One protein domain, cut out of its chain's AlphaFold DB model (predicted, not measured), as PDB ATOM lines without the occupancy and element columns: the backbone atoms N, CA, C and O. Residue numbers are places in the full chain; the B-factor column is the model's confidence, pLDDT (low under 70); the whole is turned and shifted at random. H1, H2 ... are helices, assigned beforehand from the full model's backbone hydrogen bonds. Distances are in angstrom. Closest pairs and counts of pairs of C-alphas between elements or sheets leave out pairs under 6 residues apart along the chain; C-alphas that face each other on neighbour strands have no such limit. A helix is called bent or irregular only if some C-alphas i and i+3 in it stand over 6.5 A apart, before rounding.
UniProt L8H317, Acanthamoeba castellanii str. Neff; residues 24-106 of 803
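AT A GLANCE: This is residues 24 to 106 of the 803 residues of a protein of Acanthamoeba castellanii str. Neff (UniProt L8H317). This is a long helical hairpin bowed into an arch: the bent helix H1 and the longer, kinked helix H2 lie alongside each other, running opposite ways, with a long loop at one end of the arch. The first and last printed residues lie together at the other end. The printed part has 83 residues with two named helices, H1 then H2, no named strand, and is all helix. It is loose, with a radius of gyration of the C-alphas of 16.4 A, and only just a rod, with spans of 49 by 24 by 17 A.

HOW THE PARTS SIT: Begin with H1, residues 24 to 52, assigned as one helix by its hydrogen bonds but bent: C-alphas 36 and 39 are 6.6 A apart. Its arms, H1a of residues 24 to 36 and H1b of residues 39 to 52, stand at a steep tilt of 42 degrees. Go on to H2, residues 66 to 105; its residues 87 to 105 alone touch H1a, opposite ways at a shallow tilt of 30 degrees, and the closest C-alphas, of Gly 33 and Gly 94, are 3.8 A apart. Residues 73 to 91 of H2 alone touch H1b, opposite ways at a steep tilt of 40 degrees, with the closest C-alphas, of Leu 40 and Gly 87, 4.4 A apart; H1b and H2 form a helical hairpin. In H1a and H1b every O i to N i+4 pair is within hydrogen-bond range; in H2, 33 of 36 are.

IN THESE COORDINATES: Find C-alpha 24 at (14.297, -6.243, -21.751); from there H1a runs 18.2 A, and H1b then runs 19.1 A to C-alpha 52 at (-15.832, 15.788, -31.697). H2 spans 47.9 A to C-alpha 105 at (12.617, 0.920, -15.914). Look near residue 88 for its kink of 54 degrees; H2 is neither bent nor irregular, but only just: C-alphas 86 and 89 are 6.4 A apart.

THE WHOLE: The C-alphas farthest apart, of Val 67 and Ala 104, are 49.8 A apart. The printed part has no cut, and residues 53 to 65 make the long link. The mean pLDDT of the printed part is 89.6; residue 60 is under 70.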
ATOM      1  N   ARG A  24      15.173  -5.437 -20.895       83.62
ATOM      2  CA  ARG A  24      14.297  -6.243 -21.751       83.62
ATOM      3  C   ARG A  24      13.017  -6.697 -21.045       83.62
ATOM      4  O   ARG A  24      11.976  -6.721 -21.688       83.62
ATOM      5  N   ILE A  25      13.072  -7.031 -19.752       87.94
ATOM      6  CA  ILE A  25      11.898  -7.460 -18.973       87.94
ATOM      7  C   ILE A  25      10.939  -6.286 -18.804       87.94
ATOM      8  O   ILE A  25       9.768  -6.404 -19.151       87.94
ATOM      9  N   TRP A  26      11.436  -5.135 -18.343       87.38
ATOM     10  CA  TRP A  26      10.601  -3.944 -18.177       87.38
ATOM     11  C   TRP A  26      10.042  -3.451 -19.505       87.38
ATOM     12  O   TRP A  26       8.860  -3.128 -19.580       87.38
ATOM     13  N   ARG A  27      10.837  -3.496 -20.581       84.00
ATOM     14  CA  ARG A  27      10.340  -3.229 -21.933       84.00
ATOM     15  C   ARG A  27       9.242  -4.215 -22.338       84.00
ATOM     16  O   ARG A  27       8.232  -3.789 -22.882       84.00
ATOM     17  N   GLY A  28       9.399  -5.503 -22.036       89.25
ATOM     18  CA  GLY A  28       8.370  -6.519 -22.263       89.25
ATOM     19  C   GLY A  28       7.071  -6.214 -21.514       89.25
ATOM     20  O   GLY A  28       6.010  -6.176 -22.127       89.25
ATOM     21  N   ILE A  29       7.155  -5.907 -20.216       90.56
ATOM     22  CA  ILE A  29       5.995  -5.531 -19.388       90.56
ATOM     23  C   ILE A  29       5.338  -4.254 -19.925       90.56
ATOM     24  O   ILE A  29       4.114  -4.189 -20.030       90.56
ATOM     25  N   TYR A  30       6.134  -3.261 -20.324       87.12
ATOM     26  CA  TYR A  30       5.632  -2.036 -20.939       87.12
ATOM     27  C   TYR A  30       4.892  -2.317 -22.252       87.12
ATOM     28  O   TYR A  30       3.805  -1.784 -22.455       87.12
ATOM     29  N   ILE A  31       5.446  -3.166 -23.126       88.50
ATOM     30  CA  ILE A  31       4.814  -3.562 -24.394       88.50
ATOM     31  C   ILE A  31       3.491  -4.279 -24.128       88.50
ATOM     32  O   ILE A  31       2.488  -3.921 -24.741       88.50
ATOM     33  N   VAL A  32       3.456  -5.229 -23.190       93.06
ATOM     34  CA  VAL A  32       2.210  -5.901 -22.788       93.06
ATOM     35  C   VAL A  32       1.198  -4.872 -22.294       93.06
ATOM     36  O   VAL A  32       0.071  -4.837 -22.778       93.06
ATOM     37  N   GLY A  33       1.610  -3.967 -21.405       91.56
ATOM     38  CA  GLY A  33       0.753  -2.886 -20.936       91.56
ATOM     39  C   GLY A  33       0.247  -1.990 -22.073       91.56
ATOM     40  O   GLY A  33      -0.936  -1.663 -22.106       91.56
ATOM     41  N   LYS A  34       1.095  -1.650 -23.056       87.12
ATOM     42  CA  LYS A  34       0.729  -0.878 -24.257       87.12
ATOM     43  C   LYS A  34      -0.336  -1.606 -25.076       87.12
ATOM     44  O   LYS A  34      -1.353  -0.990 -25.385       87.12
ATOM     45  N   VAL A  35      -0.144  -2.897 -25.356       92.06
ATOM     46  CA  VAL A  35      -1.112  -3.748 -26.075       92.06
ATOM     47  C   VAL A  35      -2.451  -3.797 -25.339       92.06
ATOM     48  O   VAL A  35      -3.492  -3.598 -25.958       92.06
ATOM     49  N   LEU A  36      -2.438  -3.976 -24.016       92.44
ATOM     50  CA  LEU A  36      -3.660  -3.999 -23.207       92.44
ATOM     51  C   LEU A  36      -4.392  -2.648 -23.213       92.44
ATOM     52  O   LEU A  36      -5.614  -2.611 -23.336       92.44
ATOM     53  N   THR A  37      -3.661  -1.531 -23.146       91.00
ATOM     54  CA  THR A  37      -4.270  -0.193 -23.238       91.00
ATOM     55  C   THR A  37      -4.716   0.193 -24.656       91.00
ATOM     56  O   THR A  37      -5.528   1.106 -24.801       91.00
ATOM     57  N   ALA A  38      -4.216  -0.474 -25.703       90.81
ATOM     58  CA  ALA A  38      -4.450  -0.084 -27.097       90.81
ATOM     59  C   ALA A  38      -5.937  -0.110 -27.482       90.81
ATOM     60  O   ALA A  38      -6.383   0.753 -28.232       90.81
ATOM     61  N   PHE A  39      -6.712  -1.043 -26.924       91.44
ATOM     62  CA  PHE A  39      -8.156  -1.129 -27.155       91.44
ATOM     63  C   PHE A  39      -8.897   0.117 -26.659       91.44
ATOM     64  O   PHE A  39      -9.725   0.661 -27.386       91.44
ATOM     65  N   LEU A  40      -8.564   0.611 -25.458       91.94
ATOM     66  CA  LEU A  40      -9.167   1.833 -24.921       91.94
ATOM     67  C   LEU A  40      -8.737   3.067 -25.717       91.94
ATOM     68  O   LEU A  40      -9.578   3.904 -26.026       91.94
ATOM     69  N   PHE A  41      -7.455   3.182 -26.080       86.75
ATOM     70  CA  PHE A  41      -7.003   4.296 -26.921       86.75
ATOM     71  C   PHE A  41      -7.715   4.303 -28.269       86.75
ATOM     72  O   PHE A  41      -8.180   5.353 -28.699       86.75
ATOM     73  N   ARG A  42      -7.877   3.132 -28.892       90.12
ATOM     74  CA  ARG A  42      -8.630   3.013 -30.136       90.12
ATOM     75  C   ARG A  42     -10.097   3.410 -29.955       90.12
ATOM     76  O   ARG A  42     -10.618   4.153 -30.779       90.12
ATOM     77  N   ALA A  43     -10.727   2.997 -28.854       91.12
ATOM     78  CA  ALA A  43     -12.081   3.426 -28.512       91.12
ATOM     79  C   ALA A  43     -12.168   4.961 -28.409       91.12
ATOM     80  O   ALA A  43     -13.062   5.575 -28.984       91.12
ATOM     81  N   LEU A  44     -11.220   5.600 -27.719       87.94
ATOM     82  CA  LEU A  44     -11.180   7.057 -27.581       87.94
ATOM     83  C   LEU A  44     -10.947   7.770 -28.922       87.94
ATOM     84  O   LEU A  44     -11.585   8.788 -29.175       87.94
ATOM     85  N   GLU A  45     -10.086   7.244 -29.799       84.81
ATOM     86  CA  GLU A  45      -9.907   7.771 -31.160       84.81
ATOM     87  C   GLU A  45     -11.214   7.725 -31.959       84.81
ATOM     88  O   GLU A  45     -11.603   8.725 -32.566       84.81
ATOM     89  N   ASP A  46     -11.907   6.585 -31.923       89.25
ATOM     90  CA  ASP A  46     -13.182   6.401 -32.613       89.25
ATOM     91  C   ASP A  46     -14.264   7.325 -32.012       89.25
ATOM     92  O   ASP A  46     -15.011   7.960 -32.755       89.25
ATOM     93  N   PHE A  47     -14.286   7.518 -30.688       91.75
ATOM     94  CA  PHE A  47     -15.159   8.489 -30.014       91.75
ATOM     95  C   PHE A  47     -14.896   9.928 -30.480       91.75
ATOM     96  O   PHE A  47     -15.824  10.638 -30.875       91.75
ATOM     97  N   ILE A  48     -13.633  10.368 -30.480       85.75
ATOM     98  CA  ILE A  48     -13.247  11.710 -30.941       85.75
ATOM     99  C   ILE A  48     -13.656  11.892 -32.405       85.75
ATOM    100  O   ILE A  48     -14.205  12.935 -32.771       85.75
ATOM    101  N   TYR A  49     -13.421  10.883 -33.247       85.88
ATOM    102  CA  TYR A  49     -13.806  10.919 -34.651       85.88
ATOM    103  C   TYR A  49     -15.323  11.080 -34.821       85.88
ATOM    104  O   TYR A  49     -15.768  11.924 -35.599       85.88
ATOM    105  N   VAL A  50     -16.115  10.294 -34.088       91.38
ATOM    106  CA  VAL A  50     -17.577  10.276 -34.210       91.38
ATOM    107  C   VAL A  50     -18.203  11.564 -33.680       91.38
ATOM    108  O   VAL A  50     -19.030  12.153 -34.378       91.38
ATOM    109  N   PHE A  51     -17.804  12.016 -32.488       90.81
ATOM    110  CA  PHE A  51     -18.525  13.057 -31.745       90.81
ATOM    111  C   PHE A  51     -17.880  14.438 -31.799       90.81
ATOM    112  O   PHE A  51     -18.586  15.443 -31.820       90.81
ATOM    113  N   ILE A  52     -16.549  14.510 -31.816       87.31
ATOM    114  CA  ILE A  52     -15.832  15.788 -31.697       87.31
ATOM    115  C   ILE A  52     -15.439  16.314 -33.075       87.31
ATOM    116  O   ILE A  52     -15.474  17.519 -33.334       87.31
ATOM    117  N   ARG A  53     -15.049  15.422 -33.990       81.38
ATOM    118  CA  ARG A  53     -14.560  15.831 -35.303       81.38
ATOM    119  C   ARG A  53     -15.705  16.415 -36.140       81.38
ATOM    120  O   ARG A  53     -16.687  15.706 -36.377       81.38
ATOM    121  N   PRO A  54     -15.570  17.641 -36.686       87.94
ATOM    122  CA  PRO A  54     -16.612  18.256 -37.506       87.94
ATOM    123  C   PRO A  54     -17.000  17.380 -38.699       87.94
ATOM    124  O   PRO A  54     -16.125  16.794 -39.346       87.94
ATOM    125  N   PHE A  55     -18.295  17.317 -39.002       90.88
ATOM    126  CA  PHE A  55     -18.835  16.573 -40.138       90.88
ATOM    127  C   PHE A  55     -18.581  17.347 -41.442       90.88
ATOM    128  O   PHE A  55     -19.308  18.281 -41.775       90.88
ATOM    129  N   LEU A  56     -17.498  17.013 -42.150       89.62
ATOM    130  CA  LEU A  56     -17.022  17.717 -43.348       89.62
ATOM    131  C   LEU A  56     -16.537  16.698 -44.401       89.62
ATOM    132  O   LEU A  56     -15.322  16.550 -44.590       89.62
ATOM    133  N   PRO A  57     -17.470  16.002 -45.083       83.69
ATOM    134  CA  PRO A  57     -17.157  14.964 -46.065       83.69
ATOM    135  C   PRO A  57     -16.158  15.439 -47.128       83.69
ATOM    136  O   PRO A  57     -16.194  16.593 -47.560       83.69
ATOM    137  N   GLY A  58     -15.250  14.553 -47.538       74.38
ATOM    138  CA  GLY A  58     -14.174  14.843 -48.492       74.38
ATOM    139  C   GLY A  58     -12.912  15.475 -47.889       74.38
ATOM    140  O   GLY A  58     -11.962  15.748 -48.621       74.38
ATOM    141  N   ARG A  59     -12.859  15.704 -46.568       77.62
ATOM    142  CA  ARG A  59     -11.618  16.092 -45.867       77.62
ATOM    143  C   ARG A  59     -10.773  14.877 -45.481       77.62
ATOM    144  O   ARG A  59     -11.263  13.759 -45.419       77.62
ATOM    145  N   TYR A  60      -9.491  15.110 -45.181       68.44
ATOM    146  CA  TYR A  60      -8.537  14.052 -44.828       68.44
ATOM    147  C   TYR A  60      -9.051  13.138 -43.705       68.44
ATOM    148  O   TYR A  60      -9.339  13.592 -42.593       68.44
ATOM    149  N   GLY A  61      -9.131  11.842 -44.007       75.56
ATOM    150  CA  GLY A  61      -9.632  10.812 -43.103       75.56
ATOM    151  C   GLY A  61     -11.154  10.759 -42.968       75.56
ATOM    152  O   GLY A  61     -11.600   9.989 -42.139       75.56
ATOM    153  N   GLN A  62     -11.918  11.554 -43.729       88.19
ATOM    154  CA  GLN A  62     -13.378  11.461 -43.848       88.19
ATOM    155  C   GLN A  62     -13.766  10.875 -45.205       88.19
ATOM    156  O   GLN A  62     -13.034  11.015 -46.189       88.19
ATOM    157  N   CYS A  63     -14.921  10.218 -45.280       91.06
ATOM    158  CA  CYS A  63     -15.415   9.660 -46.533       91.06
ATOM    159  C   CYS A  63     -15.705  10.764 -47.561       91.06
ATOM    160  O   CYS A  63     -16.100  11.879 -47.218       91.06
ATOM    161  N   GLY A  64     -15.544  10.441 -48.849       89.88
ATOM    162  CA  GLY A  64     -15.737  11.395 -49.948       89.88
ATOM    163  C   GLY A  64     -17.181  11.872 -50.140       89.88
ATOM    164  O   GLY A  64     -17.402  12.899 -50.774       89.88
ATOM    165  N   THR A  65     -18.166  11.158 -49.588       94.56
ATOM    166  CA  THR A  65     -19.591  11.499 -49.693       94.56
ATOM    167  C   THR A  65     -20.225  11.668 -48.308       94.56
ATOM    168  O   THR A  65     -19.828  10.968 -47.372       94.56
ATOM    169  N   PRO A  66     -21.238  12.545 -48.152       94.19
ATOM    170  CA  PRO A  66     -21.948  12.702 -46.881       94.19
ATOM    171  C   PRO A  66     -22.563  11.400 -46.372       94.19
ATOM    172  O   PRO A  66     -22.418  11.066 -45.203       94.19
ATOM    173  N   VAL A  67     -23.193  10.625 -47.259       95.75
ATOM    174  CA  VAL A  67     -23.797   9.334 -46.898       95.75
ATOM    175  C   VAL A  67     -22.730   8.342 -46.433       95.75
ATOM    176  O   VAL A  67     -22.916   7.684 -45.412       95.75
ATOM    177  N   GLY A  68     -21.590   8.275 -47.132       94.62
ATOM    178  CA  GLY A  68     -20.466   7.432 -46.728       94.62
ATOM    179  C   GLY A  68     -19.929   7.808 -45.348       94.62
ATOM    180  O   GLY A  68     -19.674   6.924 -44.538       94.62
ATOM    181  N   GLU A  69     -19.835   9.106 -45.048       94.62
ATOM    182  CA  GLU A  69     -19.352   9.590 -43.750       94.62
ATOM    183  C   GLU A  69     -20.323   9.249 -42.609       94.62
ATOM    184  O   GLU A  69     -19.878   8.849 -41.535       94.62
ATOM    185  N   VAL A  70     -21.641   9.338 -42.832       96.31
ATOM    186  CA  VAL A  70     -22.645   8.908 -41.838       96.31
ATOM    187  C   VAL A  70     -22.522   7.413 -41.554       96.31
ATOM    188  O   VAL A  70     -22.469   7.016 -40.391       96.31
ATOM    189  N   ILE A  71     -22.438   6.582 -42.599       96.50
ATOM    190  CA  ILE A  71     -22.299   5.126 -42.447       96.50
ATOM    191  C   ILE A  71     -20.994   4.791 -41.719       96.50
ATOM    192  O   ILE A  71     -20.996   3.981 -40.793       96.50
ATOM    193  N   HIS A  72     -19.890   5.440 -42.093       94.12
ATOM    194  CA  HIS A  72     -18.592   5.231 -41.464       94.12
ATOM    195  C   HIS A  72     -18.607   5.607 -39.979       94.12
ATOM    196  O   HIS A  72     -18.188   4.803 -39.150       94.12
ATOM    197  N   ARG A  73     -19.163   6.771 -39.618       95.88
ATOM    198  CA  ARG A  73     -19.329   7.175 -38.213       95.88
ATOM    199  C   ARG A  73     -20.240   6.230 -37.438       95.88
ATOM    200  O   ARG A  73     -19.922   5.906 -36.301       95.88
ATOM    201  N   GLY A  74     -21.328   5.755 -38.044       96.38
ATOM    202  CA  GLY A  74     -22.204   4.752 -37.436       96.38
ATOM    203  C   GLY A  74     -21.467   3.442 -37.140       96.38
ATOM    204  O   GLY A  74     -21.560   2.914 -36.034       96.38
ATOM    205  N   ALA A  75     -20.664   2.955 -38.091       96.62
ATOM    206  CA  ALA A  75     -19.840   1.764 -37.905       96.62
ATOM    207  C   ALA A  75     -18.771   1.959 -36.814       96.62
ATOM    208  O   ALA A  75     -18.627   1.103 -35.942       96.62
ATOM    209  N   LEU A  76     -18.065   3.097 -36.823       94.56
ATOM    210  CA  LEU A  76     -17.089   3.446 -35.787       94.56
ATOM    211  C   LEU A  76     -17.737   3.584 -34.405       94.56
ATOM    212  O   LEU A  76     -17.134   3.179 -33.420       94.56
ATOM    213  N   PHE A  77     -18.968   4.095 -34.317       97.06
ATOM    214  CA  PHE A  77     -19.701   4.179 -33.055       97.06
ATOM    215  C   PHE A  77     -20.039   2.792 -32.491       97.06
ATOM    216  O   PHE A  77     -19.781   2.524 -31.319       97.06
ATOM    217  N   CYS A  78     -20.551   1.879 -33.321       97.00
ATOM    218  CA  CYS A  78     -20.784   0.496 -32.898       97.00
ATOM    219  C   CYS A  78     -19.481  -0.181 -32.448       97.00
ATOM    220  O   CYS A  78     -19.458  -0.871 -31.429       97.00
ATOM    221  N   TRP A  79     -18.386   0.047 -33.176       96.81
ATOM    222  CA  TRP A  79     -17.069  -0.476 -32.818       96.81
ATOM    223  C   TRP A  79     -16.543   0.114 -31.505       96.81
ATOM    224  O   TRP A  79     -16.065  -0.628 -30.650       96.81
ATOM    225  N   PHE A  80     -16.719   1.419 -31.289       95.62
ATOM    226  CA  PHE A  80     -16.419   2.102 -30.032       95.62
ATOM    227  C   PHE A  80     -17.130   1.448 -28.839       95.62
ATOM    228  O   PHE A  80     -16.486   1.192 -27.823       95.62
ATOM    229  N   LEU A  81     -18.421   1.118 -28.963       96.88
ATOM    230  CA  LEU A  81     -19.176   0.453 -27.892       96.88
ATOM    231  C   LEU A  81     -18.619  -0.939 -27.551       96.88
ATOM    232  O   LEU A  81     -18.587  -1.324 -26.384       96.88
ATOM    233  N   VAL A  82     -18.139  -1.689 -28.542       96.62
ATOM    234  CA  VAL A  82     -17.478  -2.982 -28.297       96.62
ATOM    235  C   VAL A  82     -16.117  -2.772 -27.631       96.62
ATOM    236  O   VAL A  82     -15.799  -3.416 -26.627       96.62
ATOM    237  N   LEU A  83     -15.318  -1.842 -28.160       95.19
ATOM    238  CA  LEU A  83     -13.980  -1.559 -27.655       95.19
ATOM    239  C   LEU A  83     -13.984  -0.969 -26.248       95.19
ATOM    240  O   LEU A  83     -13.047  -1.243 -25.509       95.19
ATOM    241  N   ILE A  84     -14.986  -0.183 -25.846       95.81
ATOM    242  CA  ILE A  84     -15.013   0.406 -24.502       95.81
ATOM    243  C   ILE A  84     -15.287  -0.660 -23.433       95.81
ATOM    244  O   ILE A  84     -14.627  -0.661 -22.396       95.81
ATOM    245  N   ILE A  85     -16.180  -1.620 -23.707       96.31
ATOM    246  CA  ILE A  85     -16.525  -2.709 -22.776       96.31
ATOM    247  C   ILE A  85     -15.309  -3.608 -22.516       96.31
ATOM    248  O   ILE A  85     -15.027  -3.962 -21.373       96.31
ATOM    249  N   ILE A  86     -14.565  -3.954 -23.571       95.75
ATOM    250  CA  ILE A  86     -13.361  -4.791 -23.468       95.75
ATOM    251  C   ILE A  86     -12.158  -3.962 -23.002       95.75
ATOM    252  O   ILE A  86     -11.354  -4.398 -22.181       95.75
ATOM    253  N   GLY A  87     -12.021  -2.754 -23.534       95.19
ATOM    254  CA  GLY A  87     -10.852  -1.906 -23.373       95.19
ATOM    255  C   GLY A  87     -10.730  -1.307 -21.983       95.19
ATOM    256  O   GLY A  87      -9.612  -1.196 -21.504       95.19
ATOM    257  N   LEU A  88     -11.829  -0.964 -21.305       94.94
ATOM    258  CA  LEU A  88     -11.775  -0.359 -19.970       94.94
ATOM    259  C   LEU A  88     -11.092  -1.259 -18.910       94.94
ATOM    260  O   LEU A  88     -10.142  -0.790 -18.275       94.94
ATOM    261  N   PRO A  89     -11.464  -2.548 -18.735       96.19
ATOM    262  CA  PRO A  89     -10.776  -3.426 -17.784       96.19
ATOM    263  C   PRO A  89      -9.333  -3.741 -18.207       96.19
ATOM    264  O   PRO A  89      -8.430  -3.724 -17.368       96.19
ATOM    265  N   LEU A  90      -9.083  -3.972 -19.503       96.06
ATOM    266  CA  LEU A  90      -7.722  -4.208 -19.999       96.06
ATOM    267  C   LEU A  90      -6.840  -2.972 -19.827       96.06
ATOM    268  O   LEU A  90      -5.663  -3.104 -19.501       96.06
ATOM    269  N   ALA A  91      -7.395  -1.775 -19.989       91.94
ATOM    270  CA  ALA A  91      -6.664  -0.538 -19.814       91.94
ATOM    271  C   ALA A  91      -6.287  -0.293 -18.360       91.94
ATOM    272  O   ALA A  91      -5.190   0.192 -18.127       91.94
ATOM    273  N   LEU A  92      -7.118  -0.671 -17.385       93.62
ATOM    274  CA  LEU A  92      -6.739  -0.579 -15.973       93.62
ATOM    275  C   LEU A  92      -5.486  -1.424 -15.686       93.62
ATOM    276  O   LEU A  92      -4.499  -0.917 -15.151       93.62
ATOM    277  N   ILE A  93      -5.494  -2.689 -16.120       95.06
ATOM    278  CA  ILE A  93      -4.347  -3.600 -15.982       95.06
ATOM    279  C   ILE A  93      -3.149  -3.058 -16.766       95.06
ATOM    280  O   ILE A  93      -2.038  -2.970 -16.244       95.06
ATOM    281  N   GLY A  94      -3.375  -2.654 -18.015       92.38
ATOM    282  CA  GLY A  94      -2.349  -2.114 -18.893       92.38
ATOM    283  C   GLY A  94      -1.703  -0.850 -18.330       92.38
ATOM    284  O   GLY A  94      -0.483  -0.726 -18.375       92.38
ATOM    285  N   CYS A  95      -2.483   0.054 -17.737       88.62
ATOM    286  CA  CYS A  95      -2.001   1.251 -17.057       88.62
ATOM    287  C   CYS A  95      -1.133   0.891 -15.853       88.62
ATOM    288  O   CYS A  95      -0.043   1.439 -15.735       88.62
ATOM    289  N   ILE A  96      -1.549  -0.062 -15.010       90.88
ATOM    290  CA  ILE A  96      -0.727  -0.532 -13.883       90.88
ATOM    291  C   ILE A  96       0.592  -1.116 -14.393       90.88
ATOM    292  O   ILE A  96       1.653  -0.718 -13.919       90.88
ATOM    293  N   LEU A  97       0.560  -1.999 -15.396       91.00
ATOM    294  CA  LEU A  97       1.775  -2.582 -15.973       91.00
ATOM    295  C   LEU A  97       2.690  -1.520 -16.583       91.00
ATOM    296  O   LEU A  97       3.901  -1.580 -16.392       91.00
ATOM    297  N   ARG A  98       2.131  -0.522 -17.278       85.88
ATOM    298  CA  ARG A  98       2.901   0.602 -17.826       85.88
ATOM    299  C   ARG A  98       3.502   1.451 -16.718       85.88
ATOM    300  O   ARG A  98       4.684   1.749 -16.798       85.88
ATOM    301  N   VAL A  99       2.735   1.804 -15.687       83.44
ATOM    302  CA  VAL A  99       3.232   2.570 -14.538       83.44
ATOM    303  C   VAL A  99       4.343   1.800 -13.843       83.44
ATOM    304  O   VAL A  99       5.399   2.374 -13.625       83.44
ATOM    305  N   VAL A 100       4.166   0.509 -13.559       87.50
ATOM    306  CA  VAL A 100       5.193  -0.333 -12.927       87.50
ATOM    307  C   VAL A 100       6.431  -0.448 -13.814       87.50
ATOM    308  O   VAL A 100       7.539  -0.237 -13.331       87.50
ATOM    309  N   ALA A 101       6.266  -0.719 -15.110       85.38
ATOM    310  CA  ALA A 101       7.383  -0.848 -16.040       85.38
ATOM    311  C   ALA A 101       8.148   0.462 -16.236       85.38
ATOM    312  O   ALA A 101       9.373   0.443 -16.257       85.38
ATOM    313  N   VAL A 102       7.450   1.595 -16.350       77.19
ATOM    314  CA  VAL A 102       8.081   2.919 -16.407       77.19
ATOM    315  C   VAL A 102       8.753   3.217 -15.076       77.19
ATOM    316  O   VAL A 102       9.910   3.602 -15.074       77.19
ATOM    317  N   SER A 103       8.088   2.974 -13.947       80.06
ATOM    318  CA  SER A 103       8.632   3.251 -12.613       80.06
ATOM    319  C   SER A 103       9.899   2.458 -12.319       80.06
ATOM    320  O   SER A 103      10.847   3.003 -11.766       80.06
ATOM    321  N   ALA A 104       9.917   1.181 -12.693       82.00
ATOM    322  CA  ALA A 104      11.038   0.283 -12.451       82.00
ATOM    323  C   ALA A 104      12.105   0.326 -13.558       82.00
ATOM    324  O   ALA A 104      13.248  -0.068 -13.328       82.00
ATOM    325  N   GLY A 105      11.734   0.781 -14.758       72.38
ATOM    326  CA  GLY A 105      12.617   0.920 -15.914       72.38
ATOM    327  C   GLY A 105      13.183   2.326 -16.113       72.38
ATOM    328  O   GLY A 105      14.052   2.488 -16.973       72.38
ATOM    329  N   LYS A 106      12.711   3.335 -15.363       70.06
ATOM    330  CA  LYS A 106      13.163   4.720 -15.532       70.06
ATOM    331  C   LYS A 106      14.641   4.827 -15.197       70.06
ATOM    332  O   LYS A 106      15.107   4.330 -14.172       70.06
TER     333      LYS A 106